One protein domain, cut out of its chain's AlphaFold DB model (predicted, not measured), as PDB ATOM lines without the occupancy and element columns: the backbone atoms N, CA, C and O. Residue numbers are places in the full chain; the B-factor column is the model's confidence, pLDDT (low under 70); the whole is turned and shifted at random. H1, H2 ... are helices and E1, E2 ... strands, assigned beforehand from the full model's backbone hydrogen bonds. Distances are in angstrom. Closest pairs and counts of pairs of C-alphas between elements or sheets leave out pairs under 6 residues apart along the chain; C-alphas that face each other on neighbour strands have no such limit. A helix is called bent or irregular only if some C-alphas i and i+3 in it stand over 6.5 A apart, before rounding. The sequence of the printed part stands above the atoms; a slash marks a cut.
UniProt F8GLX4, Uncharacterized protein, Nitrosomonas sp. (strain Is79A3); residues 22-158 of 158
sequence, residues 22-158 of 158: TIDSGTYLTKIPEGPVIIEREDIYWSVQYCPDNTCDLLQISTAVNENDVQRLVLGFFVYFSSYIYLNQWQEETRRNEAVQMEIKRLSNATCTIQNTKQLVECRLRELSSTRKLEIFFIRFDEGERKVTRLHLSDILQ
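Overview. This is residues 22 to 158 of the 158 residues of an uncharacterized protein of Nitrosomonas sp. (strain Is79A3) (UniProt F8GLX4). A strongly twisted sheet of five strands has one long helix, H2, packed slantwise over one face; H4 covers H2 on the side away from the sheet, H3 packs on the last residues of H2, and H5 crosses H2 and reaches the sheet with residues 124 to 129. The tip of the E4 and E5 hairpin, at Glu 143, and the link at Ala 110 mark the far ends of the domain. The printed part has 137 residues, with six named helices and five named strands in the order H1 E1 E2 E3 H2 H3 H4 H5 E4 E5 H6; the sheet, E1 E2 E3 E4 E5, is antiparallel throughout, and the class is mixed, helices and strands. The whole is compact, with a radius of gyration of the C-alphas of 14.2 A and spans of 45 by 33 by 30 A.

Along the chain. In the sheet, E1 is residues 38 to 41, E2 45 to 50, E3 55 to 62 at 22.8 A, E4 134 to 142 at 25.8 A, and E5 145 to 151 at 18.8 A. H2 is residues 67 to 80, 20.0 A, from C-alpha 67 at (-14.399, -142.000, 8.494). H5, residues 117 to 130, is 19.9 A long; H3, residues 85 to 96, is 18.1 A and irregular, with C-alphas 86 and 89 7.4 A apart. H4 is residues 98 to 105; H1, residues 26 to 29, begins at (-13.151, -133.869, 1.704), and H6, residues 153 to 156, ends at (7.109, -146.609, 2.375).

Arrangement. E1, E2 and E3 form a meander, each strand the antiparallel neighbour of the one before, with N 40 and O 47 at 2.8 A and N 48 and O 59 at 2.9 A. E3 and E4 have N 58 and O 137 at 2.9 A; the hairpin E4 and E5 has N 138 and O 149 at 2.8 A. H2 on one face makes two layers, helix on sheet: its height over the sheet is 10.3 A, over E2 and E3. H2 is the hub, touching H5 (Gly 76 and Val 121, closest C-alphas, 5.8 A; a steep tilt of 62 degrees, opposite ways), H4 (Arg 72 and Ile 104, 5.4 A), H3 (Val 79 and Gln 91, 4.9 A) and, only just, with 3 pairs of C-alphas within 8 A, H1 (Leu 29 and Leu 75, 6.5 A). Helix packing is mostly crossed. H6 only grazes the sheet and only just touches H5, with 3 pairs within 8 A, the closest C-alphas being Arg 126 and Leu 153, 7.4 A. Every O i to N i+4 pair is within hydrogen-bond range in H2, H4 and H5, and 6 of 8 in H3; H1 and H6 are too short for such a pair.

Size, cuts and confidence. The C-alphas of Ala 110 and Glu 143, the two farthest apart, are 46.6 A apart. The printed part has no cut, and the link from H4 to H5 is long, with 11 residues. The mean pLDDT of the printed part is 93.3, and residue 25 is under 70.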
ATOM      1  N   THR A  22     -19.357-144.877  -2.257       80.19
ATOM      2  CA  THR A  22     -18.397-143.778  -2.418       80.19
ATOM      3  C   THR A  22     -18.729-142.653  -1.439       80.19
ATOM      4  O   THR A  22     -19.853-142.151  -1.431       80.19
ATOM      5  N   ILE A  23     -17.746-142.222  -0.649       84.19
ATOM      6  CA  ILE A  23     -17.888-141.112   0.302       84.19
ATOM      7  C   ILE A  23     -17.107-139.877  -0.159       84.19
ATOM      8  O   ILE A  23     -16.200-139.966  -0.989       84.19
ATOM      9  N   ASP A  24     -17.451-138.709   0.389       79.75
ATOM     10  CA  ASP A  24     -16.698-137.477   0.144       79.75
ATOM     11  C   ASP A  24     -15.255-137.641   0.651       79.75
ATOM     12  O   ASP A  24     -15.023-138.004   1.804       79.75
ATOM     13  N   SER A  25     -14.265-137.375  -0.202       69.88
ATOM     14  CA  SER A  25     -12.851-137.388   0.193       69.88
ATOM     15  C   SER A  25     -12.445-136.111   0.945       69.88
ATOM     16  O   SER A  25     -11.360-136.028   1.523       69.88
ATOM     17  N   GLY A  26     -13.336-135.121   0.997       78.69
ATOM     18  CA  GLY A  26     -13.151-133.869   1.704       78.69
ATOM     19  C   GLY A  26     -12.337-132.842   0.913       78.69
ATOM     20  O   GLY A  26     -11.700-133.104  -0.111       78.69
ATOM     21  N   THR A  27     -12.332-131.611   1.420       79.69
ATOM     22  CA  THR A  27     -11.842-130.419   0.703       79.69
ATOM     23  C   THR A  27     -10.360-130.456   0.307       79.69
ATOM     24  O   THR A  27      -9.948-129.721  -0.590       79.69
ATOM     25  N   TYR A  28      -9.531-131.249   0.988       82.12
ATOM     26  CA  TYR A  28      -8.088-131.293   0.724       82.12
ATOM     27  C   TYR A  28      -7.698-132.387  -0.271       82.12
ATOM     28  O   TYR A  28      -6.837-132.147  -1.114       82.12
ATOM     29  N   LEU A  29      -8.349-133.553  -0.214       85.56
ATOM     30  CA  LEU A  29      -8.077-134.668  -1.126       85.56
ATOM     31  C   LEU A  29      -8.666-134.436  -2.524       85.56
ATOM     32  O   LEU A  29      -8.111-134.909  -3.510       85.56
ATOM     33  N   THR A  30      -9.721-133.626  -2.632       83.69
ATOM     34  CA  THR A  30     -10.281-133.170  -3.919       83.69
ATOM     35  C   THR A  30      -9.349-132.253  -4.718       83.69
ATOM     36  O   THR A  30      -9.598-132.005  -5.895       83.69
ATOM     37  N   LYS A  31      -8.272-131.744  -4.103       85.44
ATOM     38  CA  LYS A  31      -7.286-130.849  -4.736       85.44
ATOM     39  C   LYS A  31      -5.986-131.551  -5.124       85.44
ATOM     40  O   LYS A  31      -5.025-130.869  -5.476       85.44
ATOM     41  N   ILE A  32      -5.919-132.874  -4.988       89.94
ATOM     42  CA  ILE A  32      -4.721-133.619  -5.358       89.94
ATOM     43  C   ILE A  32      -4.534-133.566  -6.897       89.94
ATOM     44  O   ILE A  32      -5.524-133.655  -7.630       89.94
ATOM     45  N   PRO A  33      -3.306-133.358  -7.411       89.94
ATOM     46  CA  PRO A  33      -3.043-133.338  -8.852       89.94
ATOM     47  C   PRO A  33      -3.378-134.663  -9.551       89.94
ATOM     48  O   PRO A  33      -3.281-135.722  -8.940       89.94
ATOM     49  N   GLU A  34      -3.692-134.602 -10.849       86.88
ATOM     50  CA  GLU A  34      -3.857-135.773 -11.738       86.88
ATOM     51  C   GLU A  34      -4.967-136.768 -11.346       86.88
ATOM     52  O   GLU A  34      -4.935-137.937 -11.709       86.88
ATOM     53  N   GLY A  35      -6.008-136.290 -10.661       74.69
ATOM     54  CA  GLY A  35      -7.245-137.046 -10.440       74.69
ATOM     55  C   GLY A  35      -7.582-137.202  -8.962       74.69
ATOM     56  O   GLY A  35      -6.703-137.101  -8.115       74.69
ATOM     57  N   PRO A  36      -8.861-137.395  -8.608       83.12
ATOM     58  CA  PRO A  36      -9.258-137.380  -7.212       83.12
ATOM     59  C   PRO A  36      -8.758-138.626  -6.480       83.12
ATOM     60  O   PRO A  36      -8.656-139.712  -7.049       83.12
ATOM     61  N   VAL A  37      -8.545-138.484  -5.173       92.38
ATOM     62  CA  VAL A  37      -8.549-139.648  -4.286       92.38
ATOM     63  C   VAL A  37      -9.988-140.143  -4.165       92.38
ATOM     64  O   VAL A  37     -10.865-139.399  -3.713       92.38
ATOM     65  N   ILE A  38     -10.219-141.389  -4.559       93.06
ATOM     66  CA  ILE A  38     -11.505-142.070  -4.434       93.06
ATOM     67  C   ILE A  38     -11.510-142.809  -3.100       93.06
ATOM     68  O   ILE A  38     -10.572-143.551  -2.806       93.06
ATOM     69  N   ILE A  39     -12.547-142.595  -2.289       94.00
ATOM     70  CA  ILE A  39     -12.751-143.328  -1.040       94.00
ATOM     71  C   ILE A  39     -14.093-144.045  -1.117       94.00
ATOM     72  O   ILE A  39     -15.139-143.416  -1.250       94.00
ATOM     73  N   GLU A  40     -14.047-145.365  -1.016       94.69
ATOM     74  CA  GLU A  40     -15.212-146.240  -1.034       94.69
ATOM     75  C   GLU A  40     -15.283-147.023   0.269       94.69
ATOM     76  O   GLU A  40     -14.281-147.529   0.779       94.69
ATOM     77  N   ARG A  41     -16.479-147.123   0.832       93.62
ATOM     78  CA  ARG A  41     -16.756-147.979   1.971       93.62
ATOM     79  C   ARG A  41     -17.190-149.350   1.482       93.62
ATOM     80  O   ARG A  41     -18.202-149.472   0.799       93.62
ATOM     81  N   GLU A  42     -16.458-150.362   1.913       93.44
ATOM     82  CA  GLU A  42     -16.792-151.774   1.756       93.44
ATOM     83  C   GLU A  42     -17.211-152.349   3.121       93.44
ATOM     84  O   GLU A  42     -17.148-151.667   4.150       93.44
ATOM     85  N   ASP A  43     -17.616-153.620   3.162       91.38
ATOM     86  CA  ASP A  43     -18.157-154.246   4.379       91.38
ATOM     87  C   ASP A  43     -17.210-154.136   5.592       91.38
ATOM     88  O   ASP A  43     -17.617-153.783   6.704       91.38
ATOM     89  N   ILE A  44     -15.921-154.432   5.387       94.94
ATOM     90  CA  ILE A  44     -14.926-154.544   6.470       94.94
ATOM     91  C   ILE A  44     -13.751-153.564   6.340       94.94
ATOM     92  O   ILE A  44     -12.940-153.453   7.268       94.94
ATOM     93  N   TYR A  45     -13.647-152.846   5.220       96.25
ATOM     94  CA  TYR A  45     -12.601-151.852   4.980       96.25
ATOM     95  C   TYR A  45     -13.114-150.638   4.189       96.25
ATOM     96  O   TYR A  45     -14.087-150.706   3.454       96.25
ATOM     97  N   TRP A  46     -12.432-149.516   4.347       97.06
ATOM     98  CA  TRP A  46     -12.414-148.377   3.451       97.06
ATOM     99  C   TRP A  46     -11.357-148.642   2.380       97.06
ATOM    100  O   TRP A  46     -10.203-148.935   2.712       97.06
ATOM    101  N   SER A  47     -11.753-148.569   1.116       97.00
ATOM    102  CA  SER A  47     -10.883-148.633  -0.052       97.00
ATOM    103  C   SER A  47     -10.538-147.212  -0.472       97.00
ATOM    104  O   SER A  47     -11.424-146.432  -0.810       97.00
ATOM    105  N   VAL A  48      -9.261-146.853  -0.415       96.69
ATOM    106  CA  VAL A  48      -8.780-145.527  -0.807       96.69
ATOM    107  C   VAL A  48      -7.846-145.694  -1.985       96.69
ATOM    108  O   VAL A  48      -6.793-146.311  -1.840       96.69
ATOM    109  N   GLN A  49      -8.205-145.123  -3.127       95.44
ATOM    110  CA  GLN A  49      -7.456-145.278  -4.362       95.44
ATOM    111  C   GLN A  49      -7.085-143.921  -4.964       95.44
ATOM    112  O   GLN A  49      -7.918-143.022  -5.067       95.44
ATOM    113  N   TYR A  50      -5.832-143.790  -5.393       95.19
ATOM    114  CA  TYR A  50      -5.339-142.657  -6.177       95.19
ATOM    115  C   TYR A  50      -4.548-143.187  -7.371       95.19
ATOM    116  O   TYR A  50      -3.586-143.927  -7.173       95.19
ATOM    117  N   CYS A  51      -4.973-142.834  -8.587       93.75
ATOM    118  CA  CYS A  51      -4.403-143.322  -9.846       93.75
ATOM    119  C   CYS A  51      -4.100-142.147 -10.790       93.75
ATOM    120  O   CYS A  51      -4.962-141.792 -11.596       93.75
ATOM    121  N   PRO A  52      -2.919-141.518 -10.694       92.94
ATOM    122  CA  PRO A  52      -2.558-140.413 -11.584       92.94
ATOM    123  C   PRO A  52      -2.234-140.864 -13.013       92.94
ATOM    124  O   PRO A  52      -2.225-140.060 -13.941       92.94
ATOM    125  N   ASP A  53      -1.940-142.148 -13.199       90.81
ATOM    126  CA  ASP A  53      -1.584-142.751 -14.478       90.81
ATOM    127  C   ASP A  53      -2.079-144.211 -14.540       90.81
ATOM    128  O   ASP A  53      -3.134-144.558 -14.006       90.81
ATOM    129  N   ASN A  54      -1.338-145.098 -15.211       91.06
ATOM    130  CA  ASN A  54      -1.629-146.531 -15.243       91.06
ATOM    131  C   ASN A  54      -1.197-147.271 -13.965       91.06
ATOM    132  O   ASN A  54      -1.135-148.503 -13.952       91.06
ATOM    133  N   THR A  55      -0.886-146.554 -12.892       93.88
ATOM    134  CA  THR A  55      -0.545-147.097 -11.586       93.88
ATOM    135  C   THR A  55      -1.387-146.443 -10.496       93.88
ATOM    136  O   THR A  55      -1.898-145.341 -10.682       93.88
ATOM    137  N   CYS A  56      -1.553-147.125  -9.363       94.56
ATOM    138  CA  CYS A  56      -2.281-146.574  -8.227       94.56
ATOM    139  C   CYS A  56      -1.645-146.919  -6.886       94.56
ATOM    140  O   CYS A  56      -1.231-148.064  -6.670       94.56
ATOM    141  N   ASP A  57      -1.752-145.979  -5.950       95.56
ATOM    142  CA  ASP A  57      -1.740-146.282  -4.522       95.56
ATOM    143  C   ASP A  57      -3.140-146.769  -4.112       95.56
ATOM    144  O   ASP A  57      -4.148-146.124  -4.418       95.56
ATOM    145  N   LEU A  58      -3.206-147.905  -3.413       96.56
ATOM    146  CA  LEU A  58      -4.420-148.424  -2.780       96.56
ATOM    147  C   LEU A  58      -4.168-148.635  -1.285       96.56
ATOM    148  O   LEU A  58      -3.325-149.449  -0.906       96.56
ATOM    149  N   LEU A  59      -4.933-147.959  -0.431       98.00
ATOM    150  CA  LEU A  59      -4.960-148.216   1.006       98.00
ATOM    151  C   LEU A  59      -6.269-148.925   1.354       98.00
ATOM    152  O   LEU A  59      -7.350-148.444   1.025       98.00
ATOM    153  N   GLN A  60      -6.166-150.048   2.059       97.94
ATOM    154  CA  GLN A  60      -7.305-150.718   2.678       97.94
ATOM    155  C   GLN A  60      -7.245-150.489   4.183       97.94
ATOM    156  O   GLN A  60      -6.346-150.989   4.864       97.94
ATOM    157  N   ILE A  61      -8.190-149.709   4.704       98.31
ATOM    158  CA  ILE A  61      -8.240-149.316   6.117       98.31
ATOM    159  C   ILE A  61      -9.470-149.952   6.751       98.31
ATOM    160  O   ILE A  61     -10.559-149.782   6.243       98.31
ATOM    161  N   SER A  62      -9.356-150.664   7.868       98.19
ATOM    162  CA  SER A  62     -10.516-151.312   8.499       98.19
ATOM    163  C   SER A  62     -11.652-150.322   8.804       98.19
ATOM    164  O   SER A  62     -11.396-149.233   9.318       98.19
ATOM    165  N   THR A  63     -12.911-150.734   8.604       97.00
ATOM    166  CA  THR A  63     -14.106-149.946   8.985       97.00
ATOM    167  C   THR A  63     -14.234-149.703  10.492       97.00
ATOM    168  O   THR A  63     -15.046-148.886  10.921       97.00
ATOM    169  N   ALA A  64     -13.400-150.349  11.316       96.56
ATOM    170  CA  ALA A  64     -13.240-150.014  12.731       96.56
ATOM    171  C   ALA A  64     -12.553-148.651  12.963       96.56
ATOM    172  O   ALA A  64     -12.586-148.130  14.080       96.56
ATOM    173  N   VAL A  65     -11.893-148.089  11.946       96.75
ATOM    174  CA  VAL A  65     -11.407-146.704  11.946       96.75
ATOM    175  C   VAL A  65     -12.546-145.811  11.463       96.75
ATOM    176  O   VAL A  65     -13.150-146.084  10.426       96.75
ATOM    177  N   ASN A  66     -12.856-144.758  12.222       94.69
ATOM    178  CA  ASN A  66     -13.915-143.831  11.835       94.69
ATOM    179  C   ASN A  66     -13.533-143.057  10.561       94.69
ATOM    180  O   ASN A  66     -12.358-142.802  10.305       94.69
ATOM    181  N   GLU A  67     -14.544-142.662   9.794       94.25
ATOM    182  CA  GLU A  67     -14.399-142.000   8.494       94.25
ATOM    183  C   GLU A  67     -13.515-140.743   8.534       94.25
ATOM    184  O   GLU A  67     -12.620-140.579   7.707       94.25
ATOM    185  N   ASN A  68     -13.698-139.884   9.540       93.62
ATOM    186  CA  ASN A  68     -12.899-138.666   9.669       93.62
ATOM    187  C   ASN A  68     -11.405-138.986   9.847       93.62
ATOM    188  O   ASN A  68     -10.542-138.309   9.290       93.62
ATOM    189  N   ASP A  69     -11.078-140.022  10.621       95.69
ATOM    190  CA  ASP A  69      -9.695-140.457  10.805       95.69
ATOM    191  C   ASP A  69      -9.137-141.145   9.559       95.69
ATOM    192  O   ASP A  69      -7.940-141.022   9.305       95.69
ATOM    193  N   VAL A  70      -9.975-141.802   8.751       96.69
ATOM    194  CA  VAL A  70      -9.582-142.303   7.422       96.69
ATOM    195  C   VAL A  70      -9.168-141.139   6.533       96.69
ATOM    196  O   VAL A  70      -8.031-141.114   6.074       96.69
ATOM    197  N   GLN A  71     -10.028-140.133   6.354       95.31
ATOM    198  CA  GLN A  71      -9.726-138.961   5.523       95.31
ATOM    199  C   GLN A  71      -8.442-138.252   5.977       95.31
ATOM    200  O   GLN A  71      -7.583-137.921   5.159       95.31
ATOM    201  N   ARG A  72      -8.260-138.063   7.291       96.31
ATOM    202  CA  ARG A  72      -7.043-137.447   7.848       96.31
ATOM    203  C   ARG A  72      -5.800-138.299   7.632       96.31
ATOM    204  O   ARG A  72      -4.743-137.753   7.318       96.31
ATOM    205  N   LEU A  73      -5.903-139.614   7.828       97.31
ATOM    206  CA  LEU A  73      -4.788-140.541   7.638       97.31
ATOM    207  C   LEU A  73      -4.354-140.557   6.175       97.31
ATOM    208  O   LEU A  73      -3.163-140.487   5.896       97.31
ATOM    209  N   VAL A  74      -5.322-140.590   5.261       97.12
ATOM    210  CA  VAL A  74      -5.112-140.544   3.813       97.12
ATOM    211  C   VAL A  74      -4.474-139.222   3.393       97.12
ATOM    212  O   VAL A  74      -3.484-139.223   2.664       97.12
ATOM    213  N   LEU A  75      -4.966-138.094   3.914       96.44
ATOM    214  CA  LEU A  75      -4.344-136.787   3.704       96.44
ATOM    215  C   LEU A  75      -2.891-136.784   4.188       96.44
ATOM    216  O   LEU A  75      -1.997-136.383   3.452       96.44
ATOM    217  N   GLY A  76      -2.634-137.291   5.395       97.00
ATOM    218  CA  GLY A  76      -1.279-137.443   5.916       97.00
ATOM    219  C   GLY A  76      -0.393-138.326   5.033       97.00
ATOM    220  O   GLY A  76       0.752-137.963   4.762       97.00
ATOM    221  N   PHE A  77      -0.914-139.458   4.558       97.62
ATOM    222  CA  PHE A  77      -0.196-140.379   3.680       97.62
ATOM    223  C   PHE A  77       0.238-139.694   2.381       97.62
ATOM    224  O   PHE A  77       1.430-139.677   2.072       97.62
ATOM    225  N   PHE A  78      -0.684-139.050   1.661       96.56
ATOM    226  CA  PHE A  78      -0.346-138.392   0.396       96.56
ATOM    227  C   PHE A  78       0.573-137.182   0.577       96.56
ATOM    228  O   PHE A  78       1.401-136.917  -0.291       96.56
ATOM    229  N   VAL A  79       0.487-136.470   1.707       96.12
ATOM    230  CA  VAL A  79       1.347-135.308   2.002       96.12
ATOM    231  C   VAL A  79       2.800-135.698   2.310       96.12
ATOM    232  O   VAL A  79       3.717-134.913   2.031       96.12
ATOM    233  N   TYR A  80       3.026-136.871   2.912       96.50
ATOM    234  CA  TYR A  80       4.338-137.237   3.465       96.50
ATOM    235  C   TYR A  80       4.991-138.491   2.888       96.50
ATOM    236  O   TYR A  80       6.212-138.590   3.000       96.50
ATOM    237  N   PHE A  81       4.224-139.434   2.341       96.19
ATOM    238  CA  PHE A  81       4.711-140.790   2.060       96.19
ATOM    239  C   PHE A  81       4.413-141.300   0.650       96.19
ATOM    240  O   PHE A  81       5.108-142.201   0.191       96.19
ATOM    241  N   SER A  82       3.427-140.743  -0.059       93.25
ATOM    242  CA  SER A  82       3.224-141.114  -1.463       93.25
ATOM    243  C   SER A  82       4.400-140.638  -2.324       93.25
ATOM    244  O   SER A  82       4.839-139.488  -2.218       93.25
ATOM    245  N   SER A  83       4.914-141.536  -3.166       91.75
ATOM    246  CA  SER A  83       6.126-141.335  -3.970       91.75
ATOM    247  C   SER A  83       5.858-140.799  -5.379       91.75
ATOM    248  O   SER A  83       6.787-140.690  -6.181       91.75
ATOM    249  N   TYR A  84       4.604-140.497  -5.719       93.00
ATOM    250  CA  TYR A  84       4.258-139.967  -7.034       93.00
ATOM    251  C   TYR A  84       4.888-138.592  -7.258       93.00
ATOM    252  O   TYR A  84       4.581-137.628  -6.560       93.00
ATOM    253  N   ILE A  85       5.718-138.484  -8.297       91.38
ATOM    254  CA  ILE A  85       6.423-137.239  -8.642       91.38
ATOM    255  C   ILE A  85       5.468-136.068  -8.917       91.38
ATOM    256  O   ILE A  85       5.807-134.919  -8.634       91.38
ATOM    257  N   TYR A  86       4.260-136.363  -9.407       89.50
ATOM    258  CA  TYR A  86       3.196-135.389  -9.674       89.50
ATOM    259  C   TYR A  86       2.717-134.679  -8.400       89.50
ATOM    260  O   TYR A  86       2.179-133.575  -8.462       89.50
ATOM    261  N   LEU A  87       2.954-135.282  -7.231       93.94
ATOM    262  CA  LEU A  87       2.554-134.730  -5.945       93.94
ATOM    263  C   LEU A  87       3.587-133.770  -5.354       93.94
ATOM    264  O   LEU A  87       3.228-133.036  -4.443       93.94
ATOM    265  N   ASN A  88       4.830-133.716  -5.843       94.75
ATOM    266  CA  ASN A  88       5.922-132.999  -5.168       94.75
ATOM    267  C   ASN A  88       5.581-131.534  -4.836       94.75
ATOM    268  O   ASN A  88       5.693-131.119  -3.679       94.75
ATOM    269  N   GLN A  89       5.113-130.760  -5.822       95.06
ATOM    270  CA  GLN A  89       4.739-129.358  -5.602       95.06
ATOM    271  C   GLN A  89       3.548-129.238  -4.640       95.06
ATOM    272  O   GLN A  89       3.594-128.467  -3.678       95.06
ATOM    273  N   TRP A  90       2.499-130.032  -4.862       95.06
ATOM    274  CA  TRP A  90       1.311-130.035  -4.009       95.06
ATOM    275  C   TRP A  90       1.653-130.407  -2.563       95.06
ATOM    276  O   TRP A  90       1.187-129.761  -1.627       95.06
ATOM    277  N   GLN A  91       2.512-131.402  -2.359       96.38
ATOM    278  CA  GLN A  91       2.983-131.823  -1.048       96.38
ATOM    279  C   GLN A  91       3.752-130.698  -0.353       96.38
ATOM    280  O   GLN A  91       3.536-130.449   0.831       96.38
ATOM    281  N   GLU A  92       4.641-129.994  -1.057       96.50
ATOM    282  CA  GLU A  92       5.364-128.853  -0.494       96.50
ATOM    283  C   GLU A  92       4.432-127.729  -0.037       96.50
ATOM    284  O   GLU A  92       4.575-127.221   1.079       96.50
ATOM    285  N   GLU A  93       3.472-127.347  -0.875       95.56
ATOM    286  CA  GLU A  93       2.476-126.325  -0.549       95.56
ATOM    287  C   GLU A  93       1.591-126.763   0.623       95.56
ATOM    288  O   GLU A  93       1.369-126.003   1.569       95.56
ATOM    289  N   THR A  94       1.161-128.022   0.617       95.75
ATOM    290  CA  THR A  94       0.288-128.603   1.640       95.75
ATOM    291  C   THR A  94       0.997-128.762   2.986       95.75
ATOM    292  O   THR A  94       0.398-128.536   4.040       95.75
ATOM    293  N   ARG A  95       2.303-129.061   2.988       96.31
ATOM    294  CA  ARG A  95       3.126-129.070   4.209       96.31
ATOM    295  C   ARG A  95       3.253-127.686   4.846       96.31
ATOM    296  O   ARG A  95       3.356-127.600   6.068       96.31
ATOM    297  N   ARG A  96       3.220-126.615   4.046       96.38
ATOM    298  CA  ARG A  96       3.242-125.221   4.527       96.38
ATOM    299  C   ARG A  96       1.861-124.701   4.943       96.38
ATOM    300  O   ARG A  96       1.778-123.662   5.587       96.38
ATOM    301  N   ASN A  97       0.782-125.403   4.596       96.00
ATOM    302  CA  ASN A  97      -0.580-124.982   4.905       96.00
ATOM    303  C   ASN A  97      -0.974-125.346   6.347       96.00
ATOM    304  O   ASN A  97      -1.273-126.501   6.649       96.00
ATOM    305  N   GLU A  98      -1.037-124.352   7.233       95.38
ATOM    306  CA  GLU A  98      -1.357-124.550   8.654       95.38
ATOM    307  C   GLU A  98      -2.707-125.237   8.900       95.38
ATOM    308  O   GLU A  98      -2.815-126.060   9.810       95.38
ATOM    309  N   ALA A  99      -3.727-124.959   8.083       94.88
ATOM    310  CA  ALA A  99      -5.044-125.575   8.232       94.88
ATOM    311  C   ALA A  99      -4.994-127.083   7.953       94.88
ATOM    312  O   ALA A  99      -5.572-127.870   8.704       94.88
ATOM    313  N   VAL A 100      -4.233-127.492   6.935       94.62
ATOM    314  CA  VAL A 100      -3.992-128.912   6.645       94.62
ATOM    315  C   VAL A 100      -3.189-129.561   7.767       94.62
ATOM    316  O   VAL A 100      -3.538-130.642   8.237       94.62
ATOM    317  N   GLN A 101      -2.151-128.883   8.258       96.00
ATOM    318  CA  GLN A 101      -1.348-129.391   9.370       96.00
ATOM    319  C   GLN A 101      -2.184-129.597  10.639       96.00
ATOM    320  O   GLN A 101      -2.022-130.605  11.325       96.00
ATOM    321  N   MET A 102      -3.096-128.673  10.952       95.12
ATOM    322  CA  MET A 102      -4.037-128.827  12.062       95.12
ATOM    323  C   MET A 102      -5.002-129.992  11.846       95.12
ATOM    324  O   MET A 102      -5.257-130.732  12.794       95.12
ATOM    325  N   GLU A 103      -5.506-130.182  10.625       95.06
ATOM    326  CA  GLU A 103      -6.393-131.305  10.306       95.06
ATOM    327  C   GLU A 103      -5.697-132.648  10.540       95.06
ATOM    328  O   GLU A 103      -6.228-133.505  11.245       95.06
ATOM    329  N   ILE A 104      -4.463-132.802  10.052       96.50
ATOM    330  CA  ILE A 104      -3.676-134.027  10.253       96.50
ATOM    331  C   ILE A 104      -3.354-134.236  11.742       96.50
ATOM    332  O   ILE A 104      -3.426-135.359  12.237       96.50
ATOM    333  N   LYS A 105      -3.056-133.170  12.500       96.81
ATOM    334  CA  LYS A 105      -2.780-133.260  13.949       96.81
ATOM    335  C   LYS A 105      -3.946-133.821  14.768       96.81
ATOM    336  O   LYS A 105      -3.707-134.385  15.837       96.81
ATOM    337  N   ARG A 106      -5.186-133.748  14.269       96.06
ATOM    338  CA  ARG A 106      -6.350-134.377  14.919       96.06
ATOM    339  C   ARG A 106      -6.304-135.909  14.920       96.06
ATOM    340  O   ARG A 106      -7.051-136.507  15.680       96.06
ATOM    341  N   LEU A 107      -5.394-136.535  14.166       95.69
ATOM    342  CA  LEU A 107      -5.114-137.975  14.260       95.69
ATOM    343  C   LEU A 107      -4.487-138.402  15.591       95.69
ATOM    344  O   LEU A 107      -4.358-139.603  15.838       95.69
ATOM    345  N   SER A 108      -4.029-137.450  16.408       96.69
ATOM    346  CA  SER A 108      -3.393-137.773  17.679       96.69
ATOM    347  C   SER A 108      -4.321-138.531  18.619       96.69
ATOM    348  O   SER A 108      -5.513-138.248  18.720       96.69
ATOM    349  N   ASN A 109      -3.753-139.503  19.321       94.69
ATOM    350  CA  ASN A 109      -4.448-140.298  20.320       94.69
ATOM    351  C   ASN A 109      -3.482-140.663  21.463       94.69
ATOM    352  O   ASN A 109      -2.362-140.153  21.533       94.69
ATOM    353  N   ALA A 110      -3.913-141.539  22.373       94.19
ATOM    354  CA  ALA A 110      -3.093-141.959  23.510       94.19
ATOM    355  C   ALA A 110      -1.799-142.697  23.101       94.19
ATOM    356  O   ALA A 110      -0.805-142.616  23.817       94.19
ATOM    357  N   THR A 111      -1.809-143.398  21.963       95.12
ATOM    358  CA  THR A 111      -0.675-144.183  21.445       95.12
ATOM    359  C   THR A 111       0.286-143.320  20.626       95.12
ATOM    360  O   THR A 111       1.500-143.395  20.785       95.12
ATOM    361  N   CYS A 112      -0.269-142.481  19.757       96.19
ATOM    362  CA  CYS A 112       0.419-141.596  18.835       96.19
ATOM    363  C   CYS A 112       0.127-140.148  19.226       96.19
ATOM    364  O   CYS A 112      -0.831-139.531  18.754       96.19
ATOM    365  N   THR A 113       0.953-139.612  20.120       93.62
ATOM    366  CA  THR A 113       0.839-138.233  20.607       93.62
ATOM    367  C   THR A 113       1.407-137.227  19.604       93.62
ATOM    368  O   THR A 113       2.189-137.567  18.712       93.62
ATOM    369  N   ILE A 114       1.002-135.960  19.733       85.50
ATOM    370  CA  ILE A 114       1.474-134.891  18.847       85.50
ATOM    371  C   ILE A 114       2.958-134.627  19.110       85.50
ATOM    372  O   ILE A 114       3.338-134.163  20.183       85.50
ATOM    373  N   GLN A 115       3.776-134.874  18.090       78.56
ATOM    374  CA  GLN A 115       5.170-134.443  18.011       78.56
ATOM    375  C   GLN A 115       5.306-133.534  16.777       78.56
ATOM    376  O   GLN A 115       4.749-132.436  16.739       78.56
ATOM    377  N   ASN A 116       5.953-134.025  15.720       93.19
ATOM    378  CA  ASN A 116       5.870-133.499  14.361       93.19
ATOM    379  C   ASN A 116       4.703-134.165  13.602       93.19
ATOM    380  O   ASN A 116       4.461-135.359  13.776       93.19
ATOM    381  N   THR A 117       4.010-133.431  12.724       95.69
ATOM    382  CA  THR A 117       2.942-133.971  11.867       95.69
ATOM    383  C   THR A 117       3.389-135.203  11.064       95.69
ATOM    384  O   THR A 117       2.659-136.191  11.054       95.69
ATOM    385  N   LYS A 118       4.593-135.209  10.459       96.69
ATOM    386  CA  LYS A 118       5.102-136.392   9.721       96.69
ATOM    387  C   LYS A 118       5.209-137.613  10.641       96.69
ATOM    388  O   LYS A 118       4.721-138.684  10.298       96.69
ATOM    389  N   GLN A 119       5.804-137.436  11.822       97.06
ATOM    390  CA  GLN A 119       5.990-138.505  12.814       97.06
ATOM    391  C   GLN A 119       4.658-139.010  13.377       97.06
ATOM    392  O   GLN A 119       4.511-140.199  13.645       97.06
ATOM    393  N   LEU A 120       3.672-138.124  13.532       97.50
ATOM    394  CA  LEU A 120       2.323-138.507  13.935       97.50
ATOM    395  C   LEU A 120       1.672-139.418  12.886       97.50
ATOM    396  O   LEU A 120       1.151-140.473  13.241       97.50
ATOM    397  N   VAL A 121       1.727-139.035  11.605       97.81
ATOM    398  CA  VAL A 121       1.196-139.865  10.512       97.81
ATOM    399  C   VAL A 121       1.933-141.200  10.463       97.81
ATOM    400  O   VAL A 121       1.289-142.244  10.429       97.81
ATOM    401  N   GLU A 122       3.265-141.182  10.549       97.75
ATOM    402  CA  GLU A 122       4.084-142.395  10.609       97.75
ATOM    403  C   GLU A 122       3.637-143.334  11.737       97.75
ATOM    404  O   GLU A 122       3.392-144.520  11.509       97.75
ATOM    405  N   CYS A 123       3.483-142.800  12.952       97.81
ATOM    406  CA  CYS A 123       3.038-143.563  14.111       97.81
ATOM    407  C   CYS A 123       1.671-144.207  13.860       97.81
ATOM    408  O   CYS A 123       1.505-145.401  14.109       97.81
ATOM    409  N   ARG A 124       0.710-143.455  13.309       97.69
ATOM    410  CA  ARG A 124      -0.641-143.961  13.031       97.69
ATOM    411  C   ARG A 124      -0.645-145.041  11.954       97.69
ATOM    412  O   ARG A 124      -1.334-146.045  12.121       97.69
ATOM    413  N   LEU A 125       0.156-144.889  10.897       97.94
ATOM    414  CA  LEU A 125       0.333-145.931   9.882       97.94
ATOM    415  C   LEU A 125       0.907-147.214  10.513       97.94
ATOM    416  O   LEU A 125       0.388-148.305  10.271       97.94
ATOM    417  N   ARG A 126       1.926-147.097  11.379       97.81
ATOM    418  CA  ARG A 126       2.525-148.244  12.092       97.81
ATOM    419  C   ARG A 126       1.541-148.906  13.060       97.81
ATOM    420  O   ARG A 126       1.415-150.130  13.058       97.81
ATOM    421  N   GLU A 127       0.819-148.123  13.856       97.31
ATOM    422  CA  GLU A 127      -0.199-148.611  14.794       97.31
ATOM    423  C   GLU A 127      -1.294-149.401  14.060       97.31
ATOM    424  O   GLU A 127      -1.608-150.535  14.430       97.31
ATOM    425  N   LEU A 128      -1.841-148.850  12.972       97.75
ATOM    426  CA  LEU A 128      -2.899-149.512  12.211       97.75
ATOM    427  C   LEU A 128      -2.380-150.740  11.458       97.75
ATOM    428  O   LEU A 128      -3.052-151.769  11.444       97.75
ATOM    429  N   SER A 129      -1.172-150.689  10.894       97.25
ATOM    430  CA  SER A 129      -0.582-151.849  10.218       97.25
ATOM    431  C   SER A 129      -0.283-152.992  11.197       97.25
ATOM    432  O   SER A 129      -0.669-154.136  10.947       97.25
ATOM    433  N   SER A 130       0.302-152.696  12.366       96.44
ATOM    434  CA  SER A 130       0.596-153.705  13.400       96.44
ATOM    435  C   SER A 130      -0.656-154.387  13.962       96.44
ATOM    436  O   SER A 130      -0.615-155.559  14.334       96.44
ATOM    437  N   THR A 131      -1.791-153.684  13.958       96.06
ATOM    438  CA  THR A 131      -3.095-154.211  14.387       96.06
ATOM    439  C   THR A 131      -3.934-154.772  13.235       96.06
ATOM    440  O   THR A 131      -5.106-155.084  13.438       96.06
ATOM    441  N   ARG A 132      -3.344-154.939  12.037       95.75
ATOM    442  CA  ARG A 132      -3.998-155.433  10.807       95.75
ATOM    443  C   ARG A 132      -5.224-154.616  10.380       95.75
ATOM    444  O   ARG A 132      -6.145-155.138   9.763       95.75
ATOM    445  N   LYS A 133      -5.237-153.328  10.719       97.75
ATOM    446  CA  LYS A 133      -6.268-152.355  10.333       97.75
ATOM    447  C   LYS A 133      -5.869-151.509   9.128       97.75
ATOM    448  O   LYS A 133      -6.657-150.663   8.724       97.75
ATOM    449  N   LEU A 134      -4.664-151.698   8.595       98.19
ATOM    450  CA  LEU A 134      -4.165-151.012   7.411       98.19
ATOM    451  C   LEU A 134      -3.314-151.966   6.574       98.19
ATOM    452  O   LEU A 134      -2.334-152.532   7.069       98.19
ATOM    453  N   GLU A 135      -3.651-152.065   5.296       97.81
ATOM    454  CA  GLU A 135      -2.820-152.664   4.256       97.81
ATOM    455  C   GLU A 135      -2.647-151.660   3.112       97.81
ATOM    456  O   GLU A 135      -3.557-150.885   2.819       97.81
ATOM    457  N   ILE A 136      -1.464-151.638   2.497       97.25
ATOM    458  CA  ILE A 136      -1.134-150.722   1.401       97.25
ATOM    459  C   ILE A 136      -0.682-151.560   0.211       97.25
ATOM    460  O   ILE A 136       0.093-152.509   0.363       97.25
ATOM    461  N   PHE A 137      -1.172-151.211  -0.968       96.94
ATOM    462  CA  PHE A 137      -0.902-151.901  -2.212       96.94
ATOM    463  C   PHE A 137      -0.519-150.906  -3.298       96.94
ATOM    464  O   PHE A 137      -1.051-149.802  -3.362       96.94
ATOM    465  N   PHE A 138       0.356-151.354  -4.186       95.56
ATOM    466  CA  PHE A 138       0.630-150.723  -5.461       95.56
ATOM    467  C   PHE A 138      -0.067-151.517  -6.561       95.56
ATOM    468  O   PHE A 138       0.104-152.737  -6.671       95.56
ATOM    469  N   ILE A 139      -0.861-150.833  -7.373       95.62
ATOM    470  CA  ILE A 139      -1.540-151.420  -8.526       95.62
ATOM    471  C   ILE A 139      -0.861-150.901  -9.784       95.62
ATOM    472  O   ILE A 139      -0.587-149.715  -9.889       95.62
ATOM    473  N   ARG A 140      -0.634-151.777 -10.759       94.56
ATOM    474  CA  ARG A 140      -0.230-151.393 -12.112       94.56
ATOM    475  C   ARG A 140      -1.156-152.036 -13.133       94.56
ATOM    476  O   ARG A 140      -1.416-153.238 -13.057       94.56
ATOM    477  N   PHE A 141      -1.600-151.236 -14.091       91.94
ATOM    478  CA  PHE A 141      -2.325-151.662 -15.276       91.94
ATOM    479  C   PHE A 141      -1.340-151.770 -16.442       91.94
ATOM    480  O   PHE A 141      -0.741-150.780 -16.866       91.94
ATOM    481  N   ASP A 142      -1.133-152.992 -16.914       88.06
ATOM    482  CA  ASP A 142      -0.133-153.340 -17.922       88.06
ATOM    483  C   ASP A 142      -0.776-154.294 -18.930       88.06
ATOM    484  O   ASP A 142      -1.273-155.342 -18.533       88.06
ATOM    485  N   GLU A 143      -0.855-153.894 -20.202       83.00
ATOM    486  CA  GLU A 143      -1.467-154.683 -21.292       83.00
ATOM    487  C   GLU A 143      -2.900-155.194 -21.008       83.00
ATOM    488  O   GLU A 143      -3.328-156.232 -21.502       83.00
ATOM    489  N   GLY A 144      -3.678-154.445 -20.218       81.44
ATOM    490  CA  GLY A 144      -5.039-154.829 -19.818       81.44
ATOM    491  C   GLY A 144      -5.102-155.743 -18.588       81.44
ATOM    492  O   GLY A 144      -6.196-156.052 -18.117       81.44
ATOM    493  N   GLU A 145      -3.959-156.126 -18.018       90.06
ATOM    494  CA  GLU A 145      -3.882-156.862 -16.759       90.06
ATOM    495  C   GLU A 145      -3.751-155.923 -15.557       90.06
ATOM    496  O   GLU A 145      -2.990-154.953 -15.566       90.06
ATOM    497  N   ARG A 146      -4.454-156.261 -14.470       94.06
ATOM    498  CA  ARG A 146      -4.326-155.596 -13.168       94.06
ATOM    499  C   ARG A 146      -3.351-156.371 -12.284       94.06
ATOM    500  O   ARG A 146      -3.702-157.418 -11.741       94.06
ATOM    501  N   LYS A 147      -2.147-155.833 -12.087       94.56
ATOM    502  CA  LYS A 147      -1.118-156.400 -11.199       94.56
ATOM    503  C   LYS A 147      -1.170-155.690  -9.848       94.56
ATOM    504  O   LYS A 147      -1.013-154.475  -9.791       94.56
ATOM    505  N   VAL A 148      -1.393-156.439  -8.768       95.44
ATOM    506  CA  VAL A 148      -1.487-155.907  -7.397       95.44
ATOM    507  C   VAL A 148      -0.299-156.394  -6.585       95.44
ATOM    508  O   VAL A 148      -0.087-157.597  -6.454       95.44
ATOM    509  N   THR A 149       0.459-155.462  -6.020       96.12
ATOM    510  CA  THR A 149       1.609-155.747  -5.161       96.12
ATOM    511  C   THR A 149       1.336-155.189  -3.779       96.12
ATOM    512  O   THR A 149       1.092-153.996  -3.633       96.12
ATOM    513  N   ARG A 150       1.378-156.032  -2.747       96.44
ATOM    514  CA  ARG A 150       1.326-155.553  -1.363       96.44
ATOM    515  C   ARG A 150       2.645-154.864  -1.026       96.44
ATOM    516  O   ARG A 150       3.701-155.461  -1.209       96.44
ATOM    517  N   LEU A 151       2.573-153.640  -0.515       94.94
ATOM    518  CA  LEU A 151       3.738-152.894  -0.059       94.94
ATOM    519  C   LEU A 151       3.972-153.146   1.431       94.94
ATOM    520  O   LEU A 151       3.032-153.177   2.234       94.94
ATOM    521  N   HIS A 152       5.235-153.304   1.819       93.75
ATOM    522  CA  HIS A 152       5.601-153.304   3.227       93.75
ATOM    523  C   HIS A 152       5.728-151.867   3.719       93.75
ATOM    524  O   HIS A 152       6.357-151.024   3.085       93.75
ATOM    525  N   LEU A 153       5.160-151.586   4.892       93.12
ATOM    526  CA  LEU A 153       5.196-150.241   5.458       93.12
ATOM    527  C   LEU A 153       6.639-149.748   5.694       93.12
ATOM    528  O   LEU A 153       6.903-148.559   5.583       93.12
ATOM    529  N   SER A 154       7.594-150.647   5.959       92.94
ATOM    530  CA  SER A 154       9.023-150.306   6.055       92.94
ATOM    531  C   SER A 154       9.596-149.679   4.786       92.94
ATOM    532  O   SER A 154      10.514-148.872   4.884       92.94
ATOM    533  N   ASP A 155       9.063-150.041   3.621       91.94
ATOM    534  CA  ASP A 155       9.565-149.579   2.326       91.94
ATOM    535  C   ASP A 155       8.984-148.203   1.978       91.94
ATOM    536  O   ASP A 155       9.608-147.427   1.265       91.94
ATOM    537  N   ILE A 156       7.813-147.886   2.538       92.38
ATOM    538  CA  ILE A 156       7.109-146.609   2.375       92.38
ATOM    539  C   ILE A 156       7.653-145.537   3.331       92.38
ATOM    540  O   ILE A 156       7.714-144.364   2.982       92.38
ATOM    541  N   LEU A 157       8.013-145.916   4.562       91.00
ATOM    542  CA  LEU A 157       8.373-144.975   5.634       91.00
ATOM    543  C   LEU A 157       9.849-144.528   5.629       91.00
ATOM    544  O   LEU A 157      10.344-144.090   6.670       91.00
ATOM    545  N   GLN A 158      10.554-144.670   4.505       76.06
ATOM    546  CA  GLN A 158      11.944-144.214   4.352       76.06
ATOM    547  C   GLN A 158      12.037-142.675   4.336       76.06
ATOM    548  O   GLN A 158      13.068-142.153   4.817       76.06
TER     549      GLN A 158